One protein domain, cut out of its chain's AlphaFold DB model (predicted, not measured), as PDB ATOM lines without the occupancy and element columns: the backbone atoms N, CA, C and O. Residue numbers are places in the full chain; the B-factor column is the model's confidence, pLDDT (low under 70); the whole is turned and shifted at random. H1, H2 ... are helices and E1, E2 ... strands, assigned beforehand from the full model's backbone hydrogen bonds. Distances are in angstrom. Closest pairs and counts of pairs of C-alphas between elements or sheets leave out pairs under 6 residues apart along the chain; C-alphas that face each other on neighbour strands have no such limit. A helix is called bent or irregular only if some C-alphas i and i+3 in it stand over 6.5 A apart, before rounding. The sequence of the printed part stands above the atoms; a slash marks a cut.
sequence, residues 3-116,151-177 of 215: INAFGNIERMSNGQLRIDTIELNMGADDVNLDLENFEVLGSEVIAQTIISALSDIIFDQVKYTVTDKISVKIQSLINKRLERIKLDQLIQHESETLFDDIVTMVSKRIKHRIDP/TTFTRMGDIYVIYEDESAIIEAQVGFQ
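What this domain is: This is residues 3 to 116 and 151 to 177 of the 215 residues of an uncharacterized protein of Euroglyphus maynei (UniProt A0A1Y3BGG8). A twisted sheet of four strands has two helices packed over one face: the long H1 over E2 and E1, and the shorter H3 slantwise over E4 and E3. H1 reaches far past the sheet with its first residues, and together with the long link from E2 it makes an arm at one end, whose tip, residues 39 to 46, sticks out. The printed part has 141 residues with three named helices and four named strands, in the order E1 E2 H1 H2 H3 E3 E4; the class is mixed, helices and strands. The sheet's order is E2 E1 E4 E3, all antiparallel. The whole is loose, with a radius of gyration of the C-alphas of 19.3 A and spans of 68 by 32 by 23 A.

Where its parts are: E1, residues 3 to 11, begins at C-alpha 3 (9.164, 2.597, -44.018) and measures 26.2 A. E2, residues 17 to 27, measures 30.0 A. H1, residues 44 to 82, runs 53.5 A from C-alpha 44 (-18.300, 15.308, -51.730); it is neither bent nor irregular, but only just: C-alphas 68 and 71 are 6.3 A apart. H2 is residues 87 to 90, and H3, residues 95 to 111, measures 24.9 A. E3, residues 153 to 164, measures 28.8 A and bends by 75 degrees at residue 157. E4, residues 167 to 176, measures 28.7 A and ends at C-alpha 176 (10.428, 8.428, -50.308).

How they stand to each other: E1 and E2 form a hairpin, with N 6 and O 23 at 2.9 A. E1 and E4 are antiparallel, with N 5 and O 172 at 2.9 A. E3 and E4 form the other hairpin, with N 162 and O 169 at 2.8 A. E2 and E3 are the edge strands. H1 and H3 are on one face of the sheet, two layers, helices over strands. H1 is over E2 and E1 at a height over the sheet of 8.1 A, along the strands; its closest C-alphas to E2 are those of Asn 79 and Arg 18, 5.6 A apart. H3 is over E4 and E3 at a height of 7.8 A; its closest C-alphas to E3 are those of Ser 107 and Phe 153, 5.9 A apart. H1, with residues 70 to 78 alone, touches H3, the closest C-alphas being those of Ile 74 and Val 106, 6.6 A apart, at a steep tilt of 61 degrees, opposite ways. H2 is not on the sheet. Each O i to N i+4 pair of H3 is within hydrogen-bond range, as are 33 of 35 in H1; H2 is too short for such a pair.

The domain as a whole: The C-alphas of Asn 14 and Leu 41, the two farthest apart, are 68.9 A apart. Residues 117 to 150 are not printed, and C-alphas 116 and 151 are 9.2 A apart across the cut. The link from E2 to H1 is long. The mean pLDDT of the printed part is 76.0; residues 28 to 43, 85 to 97 and 112 to 113 are under 70.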
ATOM      1  N   ILE A   3       8.821   4.006 -43.927       82.38
ATOM      2  CA  ILE A   3       9.164   2.597 -44.018       82.38
ATOM      3  C   ILE A   3      10.195   2.294 -42.938       82.38
ATOM      4  O   ILE A   3      11.312   2.810 -42.966       82.38
ATOM      5  N   ASN A   4       9.838   1.394 -42.033       83.94
ATOM      6  CA  ASN A   4      10.757   0.833 -41.060       83.94
ATOM      7  C   ASN A   4      11.453  -0.370 -41.682       83.94
ATOM      8  O   ASN A   4      10.802  -1.316 -42.137       83.94
ATOM      9  N   ALA A   5      12.778  -0.298 -41.754       84.00
ATOM     10  CA  ALA A   5      13.613  -1.346 -42.300       84.00
ATOM     11  C   ALA A   5      14.325  -2.088 -41.171       84.00
ATOM     12  O   ALA A   5      15.081  -1.483 -40.414       84.00
ATOM     13  N   PHE A   6      14.122  -3.401 -41.121       84.94
ATOM     14  CA  PHE A   6      14.794  -4.310 -40.201       84.94
ATOM     15  C   PHE A   6      15.671  -5.265 -40.997       84.94
ATOM     16  O   PHE A   6      15.227  -5.855 -41.983       84.94
ATOM     17  N   GLY A   7      16.925  -5.415 -40.589       85.75
ATOM     18  CA  GLY A   7      17.864  -6.346 -41.201       85.75
ATOM     19  C   GLY A   7      18.609  -7.147 -40.148       85.75
ATOM     20  O   GLY A   7      19.157  -6.559 -39.222       85.75
ATOM     21  N   ASN A   8      18.671  -8.468 -40.314       84.69
ATOM     22  CA  ASN A   8      19.491  -9.335 -39.466       84.69
ATOM     23  C   ASN A   8      20.753  -9.781 -40.213       84.69
ATOM     24  O   ASN A   8      20.668 -10.397 -41.282       84.69
ATOM     25  N   ILE A   9      21.920  -9.466 -39.655       83.44
ATOM     26  CA  ILE A   9      23.217  -9.930 -40.140       83.44
ATOM     27  C   ILE A   9      23.718 -11.058 -39.244       83.44
ATOM     28  O   ILE A   9      23.960 -10.866 -38.053       83.44
ATOM     29  N   GLU A  10      23.990 -12.197 -39.872       84.31
ATOM     30  CA  GLU A  10      24.501 -13.391 -39.214       84.31
ATOM     31  C   GLU A  10      25.913 -13.731 -39.687       84.31
ATOM     32  O   GLU A  10      26.313 -13.479 -40.835       84.31
ATOM     33  N   ARG A  11      26.674 -14.363 -38.793       81.75
ATOM     34  CA  ARG A  11      27.982 -14.923 -39.115       81.75
ATOM     35  C   ARG A  11      27.839 -16.364 -39.585       81.75
ATOM     36  O   ARG A  11      27.424 -17.252 -38.850       81.75
ATOM     37  N   MET A  12      28.266 -16.617 -40.813       81.94
ATOM     38  CA  MET A  12      28.326 -17.956 -41.378       81.94
ATOM     39  C   MET A  12      29.474 -18.779 -40.776       81.94
ATOM     40  O   MET A  12      30.486 -18.246 -40.319       81.94
ATOM     41  N   SER A  13      29.367 -20.107 -40.872       81.31
ATOM     42  CA  SER A  13      30.378 -21.062 -40.381       81.31
ATOM     43  C   SER A  13      31.768 -20.895 -41.009       81.31
ATOM     44  O   SER A  13      32.772 -21.264 -40.404       81.31
ATOM     45  N   ASN A  14      31.852 -20.308 -42.205       78.31
ATOM     46  CA  ASN A  14      33.108 -19.970 -42.880       78.31
ATOM     47  C   ASN A  14      33.703 -18.617 -42.431       78.31
ATOM     48  O   ASN A  14      34.705 -18.170 -42.988       78.31
ATOM     49  N   GLY A  15      33.082 -17.953 -41.452       72.94
ATOM     50  CA  GLY A  15      33.496 -16.666 -40.906       72.94
ATOM     51  C   GLY A  15      33.028 -15.440 -41.696       72.94
ATOM     52  O   GLY A  15      33.341 -14.329 -41.270       72.94
ATOM     53  N   GLN A  16      32.299 -15.607 -42.805       78.31
ATOM     54  CA  GLN A  16      31.726 -14.497 -43.575       78.31
ATOM     55  C   GLN A  16      30.430 -13.987 -42.940       78.31
ATOM     56  O   GLN A  16      29.694 -14.752 -42.322       78.31
ATOM     57  N   LEU A  17      30.133 -12.702 -43.122       78.06
ATOM     58  CA  LEU A  17      28.850 -12.126 -42.730       78.06
ATOM     59  C   LEU A  17      27.866 -12.162 -43.892       78.06
ATOM     60  O   LEU A  17      28.239 -11.884 -45.037       78.06
ATOM     61  N   ARG A  18      26.603 -12.446 -43.586       83.88
ATOM     62  CA  ARG A  18      25.508 -12.415 -44.550       83.88
ATOM     63  C   ARG A  18      24.296 -11.748 -43.922       83.88
ATOM     64  O   ARG A  18      23.985 -12.015 -42.769       83.88
ATOM     65  N   ILE A  19      23.598 -10.919 -44.691       85.12
ATOM     66  CA  ILE A  19      22.252 -10.506 -44.314       85.12
ATOM     67  C   ILE A  19      21.296 -11.655 -44.632       85.12
ATOM     68  O   ILE A  19      21.239 -12.132 -45.775       85.12
ATOM     69  N   ASP A  20      20.615 -12.145 -43.605       82.69
ATOM     70  CA  ASP A  20      19.676 -13.251 -43.734       82.69
ATOM     71  C   ASP A  20      18.323 -12.732 -44.215       82.69
ATOM     72  O   ASP A  20      17.939 -12.969 -45.362       82.69
ATOM     73  N   THR A  21      17.680 -11.907 -43.391       77.06
ATOM     74  CA  THR A  21      16.341 -11.380 -43.647       77.06
ATOM     75  C   THR A  21      16.351  -9.851 -43.670       77.06
ATOM     76  O   THR A  21      17.063  -9.212 -42.895       77.06
ATOM     77  N   ILE A  22      15.576  -9.271 -44.595       83.00
ATOM     78  CA  ILE A  22      15.232  -7.846 -44.615       83.00
ATOM     79  C   ILE A  22      13.717  -7.724 -44.589       83.00
ATOM     80  O   ILE A  22      13.047  -8.148 -45.532       83.00
ATOM     81  N   GLU A  23      13.196  -7.092 -43.549       84.88
ATOM     82  CA  GLU A  23      11.783  -6.760 -43.427       84.88
ATOM     83  C   GLU A  23      11.603  -5.262 -43.651       84.88
ATOM     84  O   GLU A  23      12.289  -4.438 -43.052       84.88
ATOM     85  N   LEU A  24      10.692  -4.906 -44.555       83.19
ATOM     86  CA  LEU A  24      10.315  -3.522 -44.822       83.19
ATOM     87  C   LEU A  24       8.848  -3.365 -44.442       83.19
ATOM     88  O   LEU A  24       7.964  -3.836 -45.160       83.19
ATOM     89  N   ASN A  25       8.606  -2.707 -43.314       82.31
ATOM     90  CA  ASN A  25       7.274  -2.437 -42.795       82.31
ATOM     91  C   ASN A  25       6.874  -1.015 -43.166       82.31
ATOM     92  O   ASN A  25       7.604  -0.071 -42.888       82.31
ATOM     93  N   MET A  26       5.730  -0.863 -43.826       78.50
ATOM     94  CA  MET A  26       5.313   0.407 -44.417       78.50
ATOM     95  C   MET A  26       4.077   0.966 -43.731       78.50
ATOM     96  O   MET A  26       3.090   0.248 -43.560       78.50
ATOM     97  N   GLY A  27       4.133   2.260 -43.426       73.00
ATOM     98  CA  GLY A  27       3.017   3.070 -42.958       73.00
ATOM     99  C   GLY A  27       2.817   4.302 -43.842       73.00
ATOM    100  O   GLY A  27       3.766   4.905 -44.358       73.00
ATOM    101  N   ALA A  28       1.560   4.681 -44.040       66.50
ATOM    102  CA  ALA A  28       1.191   5.947 -44.653       66.50
ATOM    103  C   ALA A  28       0.105   6.588 -43.790       66.50
ATOM    104  O   ALA A  28      -0.971   6.010 -43.659       66.50
ATOM    105  N   ASP A  29       0.408   7.750 -43.211       62.22
ATOM    106  CA  ASP A  29      -0.548   8.476 -42.369       62.22
ATOM    107  C   ASP A  29      -1.570   9.233 -43.217       62.22
ATOM    108  O   ASP A  29      -2.765   9.131 -42.968       62.22
ATOM    109  N   ASP A  30      -1.107   9.907 -44.274       59.38
ATOM    110  CA  ASP A  30      -1.957  10.671 -45.181       59.38
ATOM    111  C   ASP A  30      -1.560  10.461 -46.647       59.38
ATOM    112  O   ASP A  30      -0.389  10.553 -47.037       59.38
ATOM    113  N   VAL A  31      -2.568  10.203 -47.481       60.91
ATOM    114  CA  VAL A  31      -2.457  10.210 -48.943       60.91
ATOM    115  C   VAL A  31      -3.122  11.489 -49.427       60.91
ATOM    116  O   VAL A  31      -4.347  11.589 -49.468       60.91
ATOM    117  N   ASN A  32      -2.314  12.484 -49.789       62.31
ATOM    118  CA  ASN A  32      -2.851  13.696 -50.391       62.31
ATOM    119  C   ASN A  32      -3.144  13.441 -51.871       62.31
ATOM    120  O   ASN A  32      -2.273  12.964 -52.604       62.31
ATOM    121  N   LEU A  33      -4.372  13.738 -52.295       62.50
ATOM    122  CA  LEU A  33      -4.804  13.575 -53.674       62.50
ATOM    123  C   LEU A  33      -5.248  14.920 -54.236       62.50
ATOM    124  O   LEU A  33      -6.288  15.450 -53.849       62.50
ATOM    125  N   ASP A  34      -4.460  15.444 -55.169       64.44
ATOM    126  CA  ASP A  34      -4.833  16.619 -55.946       64.44
ATOM    127  C   ASP A  34      -5.621  16.186 -57.187       64.44
ATOM    128  O   ASP A  34      -5.177  15.334 -57.963       64.44
ATOM    129  N   LEU A  35      -6.827  16.732 -57.337       60.94
ATOM    130  CA  LEU A  35      -7.725  16.452 -58.449       60.94
ATOM    131  C   LEU A  35      -7.810  17.709 -59.315       60.94
ATOM    132  O   LEU A  35      -8.744  18.506 -59.215       60.94
ATOM    133  N   GLU A  36      -6.819  17.895 -60.183       51.81
ATOM    134  CA  GLU A  36      -6.824  19.019 -61.115       51.81
ATOM    135  C   GLU A  36      -8.071  19.006 -62.020       51.81
ATOM    136  O   GLU A  36      -8.483  17.974 -62.556       51.81
ATOM    137  N   ASN A  37      -8.668  20.185 -62.212       53.94
ATOM    138  CA  ASN A  37      -9.899  20.421 -62.977       53.94
ATOM    139  C   ASN A  37     -11.173  19.765 -62.414       53.94
ATOM    140  O   ASN A  37     -12.216  19.778 -63.070       53.94
ATOM    141  N   PHE A  38     -11.134  19.220 -61.197       55.09
ATOM    142  CA  PHE A  38     -12.299  18.635 -60.543       55.09
ATOM    143  C   PHE A  38     -13.221  19.722 -59.955       55.09
ATOM    144  O   PHE A  38     -13.368  19.870 -58.749       55.09
ATOM    145  N   GLU A  39     -13.892  20.482 -60.821       52.56
ATOM    146  CA  GLU A  39     -14.986  21.400 -60.442       52.56
ATOM    147  C   GLU A  39     -16.365  20.707 -60.515       52.56
ATOM    148  O   GLU A  39     -17.410  21.338 -60.695       52.56
ATOM    149  N   VAL A  40     -16.395  19.371 -60.421       54.88
ATOM    150  CA  VAL A  40     -17.593  18.573 -60.710       54.88
ATOM    151  C   VAL A  40     -18.605  18.645 -59.556       54.88
ATOM    152  O   VAL A  40     -18.625  17.829 -58.639       54.88
ATOM    153  N   LEU A  41     -19.511  19.622 -59.667       52.72
ATOM    154  CA  LEU A  41     -20.912  19.583 -59.218       52.72
ATOM    155  C   LEU A  41     -21.171  19.273 -57.727       52.72
ATOM    156  O   LEU A  41     -22.143  18.589 -57.405       52.72
ATOM    157  N   GLY A  42     -20.345  19.784 -56.809       52.97
ATOM    158  CA  GLY A  42     -20.686  19.869 -55.378       52.97
ATOM    159  C   GLY A  42     -20.994  18.538 -54.675       52.97
ATOM    160  O   GLY A  42     -21.718  18.534 -53.683       52.97
ATOM    161  N   SER A  43     -20.491  17.408 -55.183       63.12
ATOM    162  CA  SER A  43     -20.740  16.088 -54.595       63.12
ATOM    163  C   SER A  43     -19.485  15.550 -53.913       63.12
ATOM    164  O   SER A  43     -18.668  14.862 -54.530       63.12
ATOM    165  N   GLU A  44     -19.359  15.831 -52.614       71.25
ATOM    166  CA  GLU A  44     -18.300  15.308 -51.730       71.25
ATOM    167  C   GLU A  44     -18.178  13.773 -51.803       71.25
ATOM    168  O   GLU A  44     -17.086  13.221 -51.701       71.25
ATOM    169  N   VAL A  45     -19.286  13.075 -52.080       72.38
ATOM    170  CA  VAL A  45     -19.348  11.610 -52.207       72.38
ATOM    171  C   VAL A  45     -18.493  11.088 -53.370       72.38
ATOM    172  O   VAL A  45     -17.855  10.040 -53.247       72.38
ATOM    173  N   ILE A  46     -18.467  11.795 -54.505       72.88
ATOM    174  CA  ILE A  46     -17.693  11.371 -55.685       72.88
ATOM    175  C   ILE A  46     -16.200  11.532 -55.398       72.88
ATOM    176  O   ILE A  46     -15.435  10.600 -55.641       72.88
ATOM    177  N   ALA A  47     -15.813  12.677 -54.824       75.06
ATOM    178  CA  ALA A  47     -14.436  12.949 -54.431       75.06
ATOM    179  C   ALA A  47     -13.933  11.895 -53.436       75.06
ATOM    180  O   ALA A  47     -12.931  11.243 -53.704       75.06
ATOM    181  N   GLN A  48     -14.678  11.633 -52.354       77.06
ATOM    182  CA  GLN A  48     -14.315  10.607 -51.368       77.06
ATOM    183  C   GLN A  48     -14.169   9.216 -51.997       77.06
ATOM    184  O   GLN A  48     -13.220   8.499 -51.700       77.06
ATOM    185  N   THR A  49     -15.070   8.842 -52.911       77.06
ATOM    186  CA  THR A  49     -15.014   7.523 -53.555       77.06
ATOM    187  C   THR A  49     -13.770   7.352 -54.427       77.06
ATOM    188  O   THR A  49     -13.153   6.286 -54.404       77.06
ATOM    189  N   ILE A  50     -13.413   8.383 -55.201       75.94
ATOM    190  CA  ILE A  50     -12.185   8.393 -56.005       75.94
ATOM    191  C   ILE A  50     -10.968   8.354 -55.081       75.94
ATOM    192  O   ILE A  50     -10.059   7.557 -55.311       75.94
ATOM    193  N   ILE A  51     -10.985   9.163 -54.018       78.94
ATOM    194  CA  ILE A  51      -9.878   9.285 -53.073       78.94
ATOM    195  C   ILE A  51      -9.559   7.942 -52.420       78.94
ATOM    196  O   ILE A  51      -8.416   7.490 -52.480       78.94
ATOM    197  N   SER A  52     -10.559   7.265 -51.852       79.12
ATOM    198  CA  SER A  52     -10.349   5.965 -51.208       79.12
ATOM    199  C   SER A  52      -9.850   4.914 -52.200       79.12
ATOM    200  O   SER A  52      -8.870   4.232 -51.923       79.12
ATOM    201  N   ALA A  53     -10.460   4.826 -53.388       77.75
ATOM    202  CA  ALA A  53     -10.069   3.830 -54.386       77.75
ATOM    203  C   ALA A  53      -8.625   4.025 -54.884       77.75
ATOM    204  O   ALA A  53      -7.882   3.055 -55.021       77.75
ATOM    205  N   LEU A  54      -8.220   5.270 -55.147       77.25
ATOM    206  CA  LEU A  54      -6.859   5.583 -55.580       77.25
ATOM    207  C   LEU A  54      -5.835   5.360 -54.472       77.25
ATOM    208  O   LEU A  54      -4.749   4.854 -54.752       77.25
ATOM    209  N   SER A  55      -6.181   5.713 -53.233       78.31
ATOM    210  CA  SER A  55      -5.300   5.530 -52.078       78.31
ATOM    211  C   SER A  55      -4.963   4.056 -51.871       78.31
ATOM    212  O   SER A  55      -3.783   3.725 -51.790       78.31
ATOM    213  N   ASP A  56      -5.970   3.176 -51.891       81.25
ATOM    214  CA  ASP A  56      -5.779   1.729 -51.730       81.25
ATOM    215  C   ASP A  56      -4.887   1.154 -52.839       81.25
ATOM    216  O   ASP A  56      -3.909   0.461 -52.568       81.25
ATOM    217  N   ILE A  57      -5.165   1.501 -54.102       81.12
ATOM    218  CA  ILE A  57      -4.399   1.004 -55.253       81.12
ATOM    219  C   ILE A  57      -2.941   1.471 -55.204       81.12
ATOM    220  O   ILE A  57      -2.020   0.683 -55.444       81.12
ATOM    221  N   ILE A  58      -2.717   2.761 -54.936       81.44
ATOM    222  CA  ILE A  58      -1.368   3.322 -54.849       81.44
ATOM    223  C   ILE A  58      -0.625   2.658 -53.695       81.44
ATOM    224  O   ILE A  58       0.501   2.203 -53.892       81.44
ATOM    225  N   PHE A  59      -1.254   2.553 -52.524       82.31
ATOM    226  CA  PHE A  59      -0.655   1.923 -51.357       82.31
ATOM    227  C   PHE A  59      -0.271   0.466 -51.631       82.31
ATOM    228  O   PHE A  59       0.885   0.093 -51.427       82.31
ATOM    229  N   ASP A  60      -1.183  -0.335 -52.181       84.50
ATOM    230  CA  ASP A  60      -0.929  -1.737 -52.515       84.50
ATOM    231  C   ASP A  60       0.215  -1.887 -53.521       84.50
ATOM    232  O   ASP A  60       1.103  -2.729 -53.350       84.50
ATOM    233  N   GLN A  61       0.253  -1.042 -54.554       84.31
ATOM    234  CA  GLN A  61       1.307  -1.108 -55.561       84.31
ATOM    235  C   GLN A  61       2.670  -0.682 -55.006       84.31
ATOM    236  O   GLN A  61       3.702  -1.259 -55.379       84.31
ATOM    237  N   VAL A  62       2.700   0.316 -54.123       82.38
ATOM    238  CA  VAL A  62       3.926   0.751 -53.449       82.38
ATOM    239  C   VAL A  62       4.415  -0.343 -52.511       82.38
ATOM    240  O   VAL A  62       5.577  -0.741 -52.612       82.38
ATOM    241  N   LYS A  63       3.522  -0.895 -51.684       85.88
ATOM    242  CA  LYS A  63       3.795  -2.030 -50.800       85.88
ATOM    243  C   LYS A  63       4.387  -3.200 -51.570       85.88
ATOM    244  O   LYS A  63       5.494  -3.632 -51.260       85.88
ATOM    245  N   TYR A  64       3.722  -3.639 -52.635       85.56
ATOM    246  CA  TYR A  64       4.226  -4.704 -53.496       85.56
ATOM    247  C   TYR A  64       5.610  -4.371 -54.070       85.56
ATOM    248  O   TYR A  64       6.530  -5.180 -53.995       85.56
ATOM    249  N   THR A  65       5.799  -3.167 -54.616       83.38
ATOM    250  CA  THR A  65       7.071  -2.781 -55.248       83.38
ATOM    251  C   THR A  65       8.225  -2.743 -54.246       83.38
ATOM    252  O   THR A  65       9.332  -3.190 -54.561       83.38
ATOM    253  N   VAL A  66       7.971  -2.235 -53.040       82.94
ATOM    254  CA  VAL A  66       8.949  -2.182 -51.953       82.94
ATOM    255  C   VAL A  66       9.319  -3.596 -51.504       82.94
ATOM    256  O   VAL A  66      10.503  -3.944 -51.492       82.94
ATOM    257  N   THR A  67       8.328  -4.435 -51.207       82.88
ATOM    258  CA  THR A  67       8.564  -5.785 -50.685       82.88
ATOM    259  C   THR A  67       9.131  -6.745 -51.734       82.88
ATOM    260  O   THR A  67       9.974  -7.554 -51.382       82.88
ATOM    261  N   ASP A  68       8.740  -6.662 -53.007       83.12
ATOM    262  CA  ASP A  68       9.170  -7.618 -54.045       83.12
ATOM    263  C   ASP A  68      10.478  -7.201 -54.737       83.12
ATOM    264  O   ASP A  68      11.368  -8.013 -54.993       83.12
ATOM    265  N   LYS A  69      10.630  -5.907 -55.046       83.44
ATOM    266  CA  LYS A  69      11.748  -5.431 -55.877       83.44
ATOM    267  C   LYS A  69      12.838  -4.758 -55.060       83.44
ATOM    268  O   LYS A  69      14.021  -4.961 -55.345       83.44
ATOM    269  N   ILE A  70      12.461  -3.926 -54.091       84.19
ATOM    270  CA  ILE A  70      13.422  -3.110 -53.340       84.19
ATOM    271  C   ILE A  70      14.111  -3.945 -52.257       84.19
ATOM    272  O   ILE A  70      15.341  -3.945 -52.228       84.19
ATOM    273  N   SER A  71      13.373  -4.718 -51.452       84.81
ATOM    274  CA  SER A  71      13.942  -5.573 -50.390       84.81
ATOM    275  C   SER A  71      15.017  -6.535 -50.932       84.81
ATOM    276  O   SER A  71      16.171  -6.499 -50.502       84.81
ATOM    277  N   VAL A  72      14.693  -7.288 -51.990       85.50
ATOM    278  CA  VAL A  72      15.584  -8.241 -52.668       85.50
ATOM    279  C   VAL A  72      16.820  -7.529 -53.211       85.50
ATOM    280  O   VAL A  72      17.942  -8.051 -53.188       85.50
ATOM    281  N   LYS A  73      16.646  -6.297 -53.707       85.25
ATOM    282  CA  LYS A  73      17.755  -5.500 -54.227       85.25
ATOM    283  C   LYS A  73      18.680  -5.016 -53.119       85.25
ATOM    284  O   LYS A  73      19.896  -5.107 -53.316       85.25
ATOM    285  N   ILE A  74      18.128  -4.528 -52.009       84.94
ATOM    286  CA  ILE A  74      18.883  -4.125 -50.819       84.94
ATOM    287  C   ILE A  74      19.672  -5.331 -50.303       84.94
ATOM    288  O   ILE A  74      20.896  -5.252 -50.219       84.94
ATOM    289  N   GLN A  75      19.014  -6.476 -50.101       87.50
ATOM    290  CA  GLN A  75      19.640  -7.710 -49.616       87.50
ATOM    291  C   GLN A  75      20.811  -8.141 -50.505       87.50
ATOM    292  O   GLN A  75      21.921  -8.388 -50.034       87.50
ATOM    293  N   SER A  76      20.605  -8.148 -51.827       87.12
ATOM    294  CA  SER A  76      21.653  -8.483 -52.795       87.12
ATOM    295  C   SER A  76      22.839  -7.512 -52.758       87.12
ATOM    296  O   SER A  76      23.976  -7.925 -52.988       87.12
ATOM    297  N   LEU A  77      22.603  -6.218 -52.526       84.06
ATOM    298  CA  LEU A  77      23.665  -5.211 -52.467       84.06
ATOM    299  C   LEU A  77      24.428  -5.257 -51.143       84.06
ATOM    300  O   LEU A  77      25.653  -5.147 -51.181       84.06
ATOM    301  N   ILE A  78      23.733  -5.470 -50.023       83.88
ATOM    302  CA  ILE A  78      24.343  -5.659 -48.703       83.88
ATOM    303  C   ILE A  78      25.240  -6.890 -48.724       83.88
ATOM    304  O   ILE A  78      26.429  -6.758 -48.457       83.88
ATOM    305  N   ASN A  79      24.735  -8.048 -49.159       85.44
ATOM    306  CA  ASN A  79      25.540  -9.270 -49.239       85.44
ATOM    307  C   ASN A  79      26.791  -9.086 -50.110       85.44
ATOM    308  O   ASN A  79      27.897  -9.408 -49.689       85.44
ATOM    309  N   LYS A  80      26.662  -8.430 -51.271       84.88
ATOM    310  CA  LYS A  80      27.816  -8.101 -52.129       84.88
ATOM    311  C   LYS A  80      28.827  -7.156 -51.492       84.88
ATOM    312  O   LYS A  80      29.967  -7.107 -51.958       84.88
ATOM    313  N   ARG A  81      28.402  -6.322 -50.542       78.19
ATOM    314  CA  ARG A  81      29.279  -5.400 -49.818       78.19
ATOM    315  C   ARG A  81      29.948  -6.131 -48.655       78.19
ATOM    316  O   ARG A  81      31.166  -6.055 -48.557       78.19
ATOM    317  N   LEU A  82      29.193  -6.911 -47.880       77.31
ATOM    318  CA  LEU A  82      29.696  -7.754 -46.789       77.31
ATOM    319  C   LEU A  82      30.730  -8.782 -47.268       77.31
ATOM    320  O   LEU A  82      31.756  -8.947 -46.624       77.31
ATOM    321  N   GLU A  83      30.549  -9.381 -48.449       77.62
ATOM    322  CA  GLU A  83      31.541 -10.279 -49.067       77.62
ATOM    323  C   GLU A  83      32.911  -9.620 -49.310       77.62
ATOM    324  O   GLU A  83      33.930 -10.308 -49.386       77.62
ATOM    325  N   ARG A  84      32.949  -8.291 -49.480       71.94
ATOM    326  CA  ARG A  84      34.180  -7.541 -49.778       71.94
ATOM    327  C   ARG A  84      34.834  -6.946 -48.542       71.94
ATOM    328  O   ARG A  84      35.978  -6.507 -48.642       71.94
ATOM    329  N   ILE A  85      34.122  -6.891 -47.421       65.50
ATOM    330  CA  ILE A  85      34.628  -6.296 -46.190       65.50
ATOM    331  C   ILE A  85      35.175  -7.422 -45.310       65.50
ATOM    332  O   ILE A  85      34.480  -8.388 -45.005       65.50
ATOM    333  N   LYS A  86      36.444  -7.318 -44.905       59.88
ATOM    334  CA  LYS A  86      36.995  -8.191 -43.857       59.88
ATOM    335  C   LYS A  86      36.415  -7.734 -42.517       59.88
ATOM    336  O   LYS A  86      36.325  -6.531 -42.302       59.88
ATOM    337  N   LEU A  87      36.027  -8.666 -41.642       54.19
ATOM    338  CA  LEU A  87      35.337  -8.401 -40.364       54.19
ATOM    339  C   LEU A  87      35.978  -7.247 -39.560       54.19
ATOM    340  O   LEU A  87      35.287  -6.387 -39.026       54.19
ATOM    341  N   ASP A  88      37.306  -7.173 -39.600       51.66
ATOM    342  CA  ASP A  88      38.163  -6.186 -38.937       51.66
ATOM    343  C   ASP A  88      37.949  -4.729 -39.421       51.66
ATOM    344  O   ASP A  88      38.307  -3.782 -38.725       51.66
ATOM    345  N   GLN A  89      37.367  -4.534 -40.610       49.78
ATOM    346  CA  GLN A  89      37.110  -3.229 -41.236       49.78
ATOM    347  C   GLN A  89      35.678  -2.717 -41.021       49.78
ATOM    348  O   GLN A  89      35.446  -1.518 -41.149       49.78
ATOM    349  N   LEU A  90      34.718  -3.583 -40.668       51.47
ATOM    350  CA  LEU A  90      33.343  -3.159 -40.344       51.47
ATOM    351  C   LEU A  90      33.283  -2.312 -39.070       51.47
ATOM    352  O   LEU A  90      32.419  -1.456 -38.950       51.47
ATOM    353  N   ILE A  91      34.231  -2.521 -38.155       50.19
ATOM    354  CA  ILE A  91      34.313  -1.813 -36.872       50.19
ATOM    355  C   ILE A  91      34.887  -0.389 -37.050       50.19
ATOM    356  O   ILE A  91      34.742   0.448 -36.167       50.19
ATOM    357  N   GLN A  92      35.528  -0.088 -38.190       45.84
ATOM    358  CA  GLN A  92      36.187   1.206 -38.443       45.84
ATOM    359  C   GLN A  92      35.390   2.164 -39.340       45.84
ATOM    360  O   GLN A  92      35.770   3.328 -39.458       45.84
ATOM    361  N   HIS A  93      34.309   1.707 -39.976       47.53
ATOM    362  CA  HIS A  93      33.419   2.572 -40.749       47.53
ATOM    363  C   HIS A  93      32.189   2.927 -39.914       47.53
ATOM    364  O   HIS A  93      31.492   2.033 -39.443       47.53
ATOM    365  N   GLU A  94      31.905   4.222 -39.766       53.38
ATOM    366  CA  GLU A  94      30.629   4.696 -39.221       53.38
ATOM    367  C   GLU A  94      29.492   4.087 -40.061       53.38
ATOM    368  O   GLU A  94      29.436   4.285 -41.283       53.38
ATOM    369  N   SER A  95      28.636   3.280 -39.424       57.56
ATOM    370  CA  SER A  95      27.600   2.445 -40.056       57.56
ATOM    371  C   SER A  95      26.672   3.227 -40.991       57.56
ATOM    372  O   SER A  95      26.186   2.678 -41.984       57.56
ATOM    373  N   GLU A  96      26.493   4.520 -40.721       62.84
ATOM    374  CA  GLU A  96      25.705   5.460 -41.515       62.84
ATOM    375  C   GLU A  96      26.188   5.550 -42.963       62.84
ATOM    376  O   GLU A  96      25.399   5.428 -43.899       62.84
ATOM    377  N   THR A  97      27.502   5.651 -43.170       68.75
ATOM    378  CA  THR A  97      28.082   5.801 -44.513       68.75
ATOM    379  C   THR A  97      27.861   4.570 -45.389       68.75
ATOM    380  O   THR A  97      27.631   4.690 -46.594       68.75
ATOM    381  N   LEU A  98      27.890   3.369 -44.799       70.31
ATOM    382  CA  LEU A  98      27.621   2.124 -45.517       70.31
ATOM    383  C   LEU A  98      26.149   2.025 -45.914       70.31
ATOM    384  O   LEU A  98      25.850   1.634 -47.047       70.31
ATOM    385  N   PHE A  99      25.245   2.385 -45.004       76.06
ATOM    386  CA  PHE A  99      23.811   2.371 -45.258       76.06
ATOM    387  C   PHE A  99      23.419   3.390 -46.334       76.06
ATOM    388  O   PHE A  99      22.774   3.022 -47.318       76.06
ATOM    389  N   ASP A 100      23.892   4.631 -46.219       80.50
ATOM    390  CA  ASP A 100      23.606   5.707 -47.173       80.50
ATOM    391  C   ASP A 100      24.145   5.378 -48.581       80.50
ATOM    392  O   ASP A 100      23.479   5.617 -49.599       80.50
ATOM    393  N   ASP A 101      25.306   4.722 -48.668       80.56
ATOM    394  CA  ASP A 101      25.844   4.183 -49.918       80.56
ATOM    395  C   ASP A 101      24.928   3.118 -50.544       80.56
ATOM    396  O   ASP A 101      24.725   3.089 -51.766       80.56
ATOM    397  N   ILE A 102      24.389   2.208 -49.729       79.75
ATOM    398  CA  ILE A 102      23.477   1.150 -50.181       79.75
ATOM    399  C   ILE A 102      22.178   1.760 -50.695       79.75
ATOM    400  O   ILE A 102      21.766   1.439 -51.814       79.75
ATOM    401  N   VAL A 103      21.581   2.672 -49.930       83.19
ATOM    402  CA  VAL A 103      20.381   3.420 -50.311       83.19
ATOM    403  C   VAL A 103      20.612   4.143 -51.639       83.19
ATOM    404  O   VAL A 103      19.856   3.956 -52.594       83.19
ATOM    405  N   THR A 104      21.739   4.843 -51.783       83.56
ATOM    406  CA  THR A 104      22.114   5.524 -53.031       83.56
ATOM    407  C   THR A 104      22.239   4.555 -54.214       83.56
ATOM    408  O   THR A 104      21.794   4.846 -55.332       83.56
ATOM    409  N   MET A 105      22.842   3.380 -54.008       81.62
ATOM    410  CA  MET A 105      22.962   2.353 -55.050       81.62
ATOM    411  C   MET A 105      21.603   1.779 -55.463       81.62
ATOM    412  O   MET A 105      21.397   1.498 -56.650       81.62
ATOM    413  N   VAL A 106      20.690   1.593 -54.512       82.25
ATOM    414  CA  VAL A 106      19.322   1.119 -54.750       82.25
ATOM    415  C   VAL A 106      18.557   2.145 -55.578       82.25
ATOM    416  O   VAL A 106      18.066   1.798 -56.654       82.25
ATOM    417  N   SER A 107      18.572   3.415 -55.178       82.44
ATOM    418  CA  SER A 107      17.894   4.509 -55.884       82.44
ATOM    419  C   SER A 107      18.375   4.648 -57.334       82.44
ATOM    420  O   SER A 107      17.567   4.724 -58.266       82.44
ATOM    421  N   LYS A 108      19.690   4.532 -57.578       82.00
ATOM    422  CA  LYS A 108      20.258   4.497 -58.943       82.00
ATOM    423  C   LYS A 108      19.779   3.292 -59.762       82.00
ATOM    424  O   LYS A 108      19.573   3.413 -60.967       82.00
ATOM    425  N   ARG A 109      19.610   2.120 -59.142       77.38
ATOM    426  CA  ARG A 109      19.139   0.895 -59.822       77.38
ATOM    427  C   ARG A 109      17.650   0.965 -60.163       77.38
ATOM    428  O   ARG A 109      17.278   0.517 -61.246       77.38
ATOM    429  N   ILE A 110      16.830   1.521 -59.269       75.94
ATOM    430  CA  ILE A 110      15.381   1.713 -59.455       75.94
ATOM    431  C   ILE A 110      15.120   2.634 -60.653       75.94
ATOM    432  O   ILE A 110      14.298   2.301 -61.512       75.94
ATOM    433  N   LYS A 111      15.896   3.724 -60.771       73.69
ATOM    434  CA  LYS A 111      15.749   4.745 -61.824       73.69
ATOM    435  C   LYS A 111      15.732   4.191 -63.242       73.69
ATOM    436  O   LYS A 111      15.048   4.724 -64.101       73.69
ATOM    437  N   HIS A 112      16.493   3.136 -63.504       66.62
ATOM    438  CA  HIS A 112      16.655   2.617 -64.859       66.62
ATOM    439  C   HIS A 112      15.688   1.483 -65.224       66.62
ATOM    440  O   HIS A 112      15.747   1.005 -66.354       66.62
ATOM    441  N   ARG A 113      14.852   0.995 -64.294       68.44
ATOM    442  CA  ARG A 113      14.042  -0.218 -64.528       68.44
ATOM    443  C   ARG A 113      12.623  -0.203 -63.973       68.44
ATOM    444  O   ARG A 113      11.838  -1.047 -64.388       68.44
ATOM    445  N   ILE A 114      12.330   0.647 -62.994       74.69
ATOM    446  CA  ILE A 114      11.112   0.515 -62.183       74.69
ATOM    447  C   ILE A 114      10.293   1.807 -62.176       74.69
ATOM    448  O   ILE A 114       9.079   1.716 -62.132       74.69
ATOM    449  N   ASP A 115      10.918   2.982 -62.254       81.25
ATOM    450  CA  ASP A 115      10.240   4.283 -62.162       81.25
ATOM    451  C   ASP A 115      10.034   4.896 -63.575       81.25
ATOM    452  O   ASP A 115      11.036   5.109 -64.269       81.25
ATOM    453  N   PRO A 116       8.795   5.166 -64.046       87.69
ATOM    454  CA  PRO A 116       7.530   5.020 -63.323       87.69
ATOM    455  C   PRO A 116       6.978   3.588 -63.297       87.69
ATOM    456  O   PRO A 116       7.086   2.847 -64.278       87.69
ATOM    457  N   THR A 151      12.571   6.508 -57.058       85.62
ATOM    458  CA  THR A 151      13.983   6.906 -57.075       85.62
ATOM    459  C   THR A 151      14.383   7.860 -55.958       85.62
ATOM    460  O   THR A 151      15.576   8.040 -55.729       85.62
ATOM    461  N   THR A 152      13.417   8.441 -55.247       86.31
ATOM    462  CA  THR A 152      13.653   9.323 -54.095       86.31
ATOM    463  C   THR A 152      13.750   8.559 -52.776       86.31
ATOM    464  O   THR A 152      13.627   9.151 -51.707       86.31
ATOM    465  N   PHE A 153      13.962   7.240 -52.851       85.38
ATOM    466  CA  PHE A 153      14.188   6.396 -51.688       85.38
ATOM    467  C   PHE A 153      15.434   6.862 -50.930       85.38
ATOM    468  O   PHE A 153      16.528   6.918 -51.503       85.38
ATOM    469  N   THR A 154      15.259   7.217 -49.661       86.69
ATOM    470  CA  THR A 154      16.316   7.761 -48.805       86.69
ATOM    471  C   THR A 154      16.074   7.455 -47.328       86.69
ATOM    472  O   THR A 154      14.948   7.178 -46.918       86.69
ATOM    473  N   ARG A 155      17.140   7.521 -46.527       87.69
ATOM    474  CA  ARG A 155      17.076   7.514 -45.062       87.69
ATOM    475  C   ARG A 155      16.361   8.763 -44.544       87.69
ATOM    476  O   ARG A 155      16.580   9.845 -45.090       87.69
ATOM    477  N   MET A 156      15.515   8.583 -43.531       86.06
ATOM    478  CA  MET A 156      14.689   9.625 -42.904       86.06
ATOM    479  C   MET A 156      15.055   9.897 -41.439       86.06
ATOM    480  O   MET A 156      14.732  10.971 -40.946       86.06
ATOM    481  N   GLY A 157      15.762   8.978 -40.779       83.62
ATOM    482  CA  GLY A 157      16.142   9.111 -39.373       83.62
ATOM    483  C   GLY A 157      17.436   8.376 -39.041       83.62
ATOM    484  O   GLY A 157      18.208   8.012 -39.936       83.62
ATOM    485  N   ASP A 158      17.674   8.172 -37.752       81.94
ATOM    486  CA  ASP A 158      18.867   7.495 -37.250       81.94
ATOM    487  C   ASP A 158      18.867   5.995 -37.574       81.94
ATOM    488  O   ASP A 158      17.842   5.395 -37.913       81.94
ATOM    489  N   ILE A 159      20.059   5.399 -37.505       80.56
ATOM    490  CA  ILE A 159      20.262   3.964 -37.689       80.56
ATOM    491  C   ILE A 159      20.668   3.378 -36.347       80.56
ATOM    492  O   ILE A 159      21.713   3.728 -35.796       80.56
ATOM    493  N   TYR A 160      19.876   2.432 -35.863       79.12
ATOM    494  CA  TYR A 160      20.177   1.689 -34.654       79.12
ATOM    495  C   TYR A 160      20.815   0.358 -35.028       79.12
ATOM    496  O   TYR A 160      20.333  -0.366 -35.899       79.12
ATOM    497  N   VAL A 161      21.926   0.040 -34.368       77.75
ATOM    498  CA  VAL A 161      22.595  -1.255 -34.498       77.75
ATOM    499  C   VAL A 161      22.604  -1.910 -33.129       77.75
ATOM    500  O   VAL A 161      23.229  -1.407 -32.197       77.75
ATOM    501  N   ILE A 162      21.907  -3.032 -33.017       77.75
ATOM    502  CA  ILE A 162      21.791  -3.816 -31.792       77.75
ATOM    503  C   ILE A 162      22.560  -5.114 -32.018       77.75
ATOM    504  O   ILE A 162      22.303  -5.828 -32.983       77.75
ATOM    505  N   TYR A 163      23.531  -5.407 -31.157       76.19
ATOM    506  CA  TYR A 163      24.290  -6.656 -31.210       76.19
ATOM    507  C   TYR A 163      23.868  -7.562 -30.058       76.19
ATOM    508  O   TYR A 163      24.091  -7.224 -28.895       76.19
ATOM    509  N   GLU A 164      23.271  -8.703 -30.387       76.00
ATOM    510  CA  GLU A 164      22.752  -9.682 -29.432       76.00
ATOM    511  C   GLU A 164      22.900 -11.094 -30.015       76.00
ATOM    512  O   GLU A 164      22.753 -11.287 -31.219       76.00
ATOM    513  N   ASP A 165      23.244 -12.078 -29.179       77.19
ATOM    514  CA  ASP A 165      23.338 -13.498 -29.560       77.19
ATOM    515  C   ASP A 165      24.130 -13.768 -30.856       77.19
ATOM    516  O   ASP A 165      23.684 -14.455 -31.774       77.19
ATOM    517  N   GLU A 166      25.333 -13.187 -30.936       74.12
ATOM    518  CA  GLU A 166      26.248 -13.260 -32.089       74.12
ATOM    519  C   GLU A 166      25.701 -12.675 -33.408       74.12
ATOM    520  O   GLU A 166      26.360 -12.772 -34.449       74.12
ATOM    521  N   SER A 167      24.550 -12.008 -33.351       70.31
ATOM    522  CA  SER A 167      23.828 -11.441 -34.487       70.31
ATOM    523  C   SER A 167      23.756  -9.920 -34.364       70.31
ATOM    524  O   SER A 167      23.712  -9.363 -33.266       70.31
ATOM    525  N   ALA A 168      23.780  -9.222 -35.499       77.06
ATOM    526  CA  ALA A 168      23.606  -7.773 -35.531       77.06
ATOM    527  C   ALA A 168      22.272  -7.424 -36.191       77.06
ATOM    528  O   ALA A 168      22.062  -7.709 -37.371       77.06
ATOM    529  N   ILE A 169      21.398  -6.769 -35.432       77.44
ATOM    530  CA  ILE A 169      20.123  -6.233 -35.896       77.44
ATOM    531  C   ILE A 169      20.344  -4.775 -36.278       77.44
ATOM    532  O   ILE A 169      20.844  -3.981 -35.481       77.44
ATOM    533  N   ILE A 170      19.981  -4.429 -37.507       81.56
ATOM    534  CA  ILE A 170      19.998  -3.057 -38.006       81.56
ATOM    535  C   ILE A 170      18.557  -2.603 -38.166       81.56
ATOM    536  O   ILE A 170      17.793  -3.214 -38.917       81.56
ATOM    537  N   GLU A 171      18.223  -1.509 -37.499       83.75
ATOM    538  CA  GLU A 171      16.960  -0.805 -37.646       83.75
ATOM    539  C   GLU A 171      17.224   0.574 -38.248       83.75
ATOM    540  O   GLU A 171      18.107   1.309 -37.801       83.75
ATOM    541  N   ALA A 172      16.486   0.913 -39.300       85.62
ATOM    542  CA  ALA A 172      16.608   2.201 -39.964       85.62
ATOM    543  C   ALA A 172      15.252   2.697 -40.457       85.62
ATOM    544  O   ALA A 172      14.475   1.947 -41.055       85.62
ATOM    545  N   GLN A 173      15.023   3.996 -40.292       85.62
ATOM    546  CA  GLN A 173      13.867   4.669 -40.863       85.62
ATOM    547  C   GLN A 173      14.210   5.169 -42.270       85.62
ATOM    548  O   GLN A 173      15.120   5.981 -42.474       85.62
ATOM    549  N   VAL A 174      13.484   4.673 -43.268       86.69
ATOM    550  CA  VAL A 174      13.640   5.036 -44.680       86.69
ATOM    551  C   VAL A 174      12.300   5.462 -45.265       86.69
ATOM    552  O   VAL A 174      11.236   5.209 -44.714       86.69
ATOM    553  N   GLY A 175      12.326   6.141 -46.401       86.94
ATOM    554  CA  GLY A 175      11.112   6.636 -47.031       86.94
ATOM    555  C   GLY A 175      11.369   7.158 -48.429       86.94
ATOM    556  O   GLY A 175      12.471   7.039 -48.966       86.94
ATOM    557  N   PHE A 176      10.336   7.742 -49.023       86.12
ATOM    558  CA  PHE A 176      10.428   8.428 -50.308       86.12
ATOM    559  C   PHE A 176      10.129   9.909 -50.094       86.12
ATOM    560  O   PHE A 176       9.088  10.248 -49.536       86.12
ATOM    561  N   GLN A 177      11.024  10.787 -50.550       84.62
ATOM    562  CA  GLN A 177      10.835  12.239 -50.408       84.62
ATOM    563  C   GLN A 177       9.697  12.766 -51.282       84.62
ATOM    564  O   GLN A 177       8.960  13.659 -50.878       84.62
TER     565      GLN A 177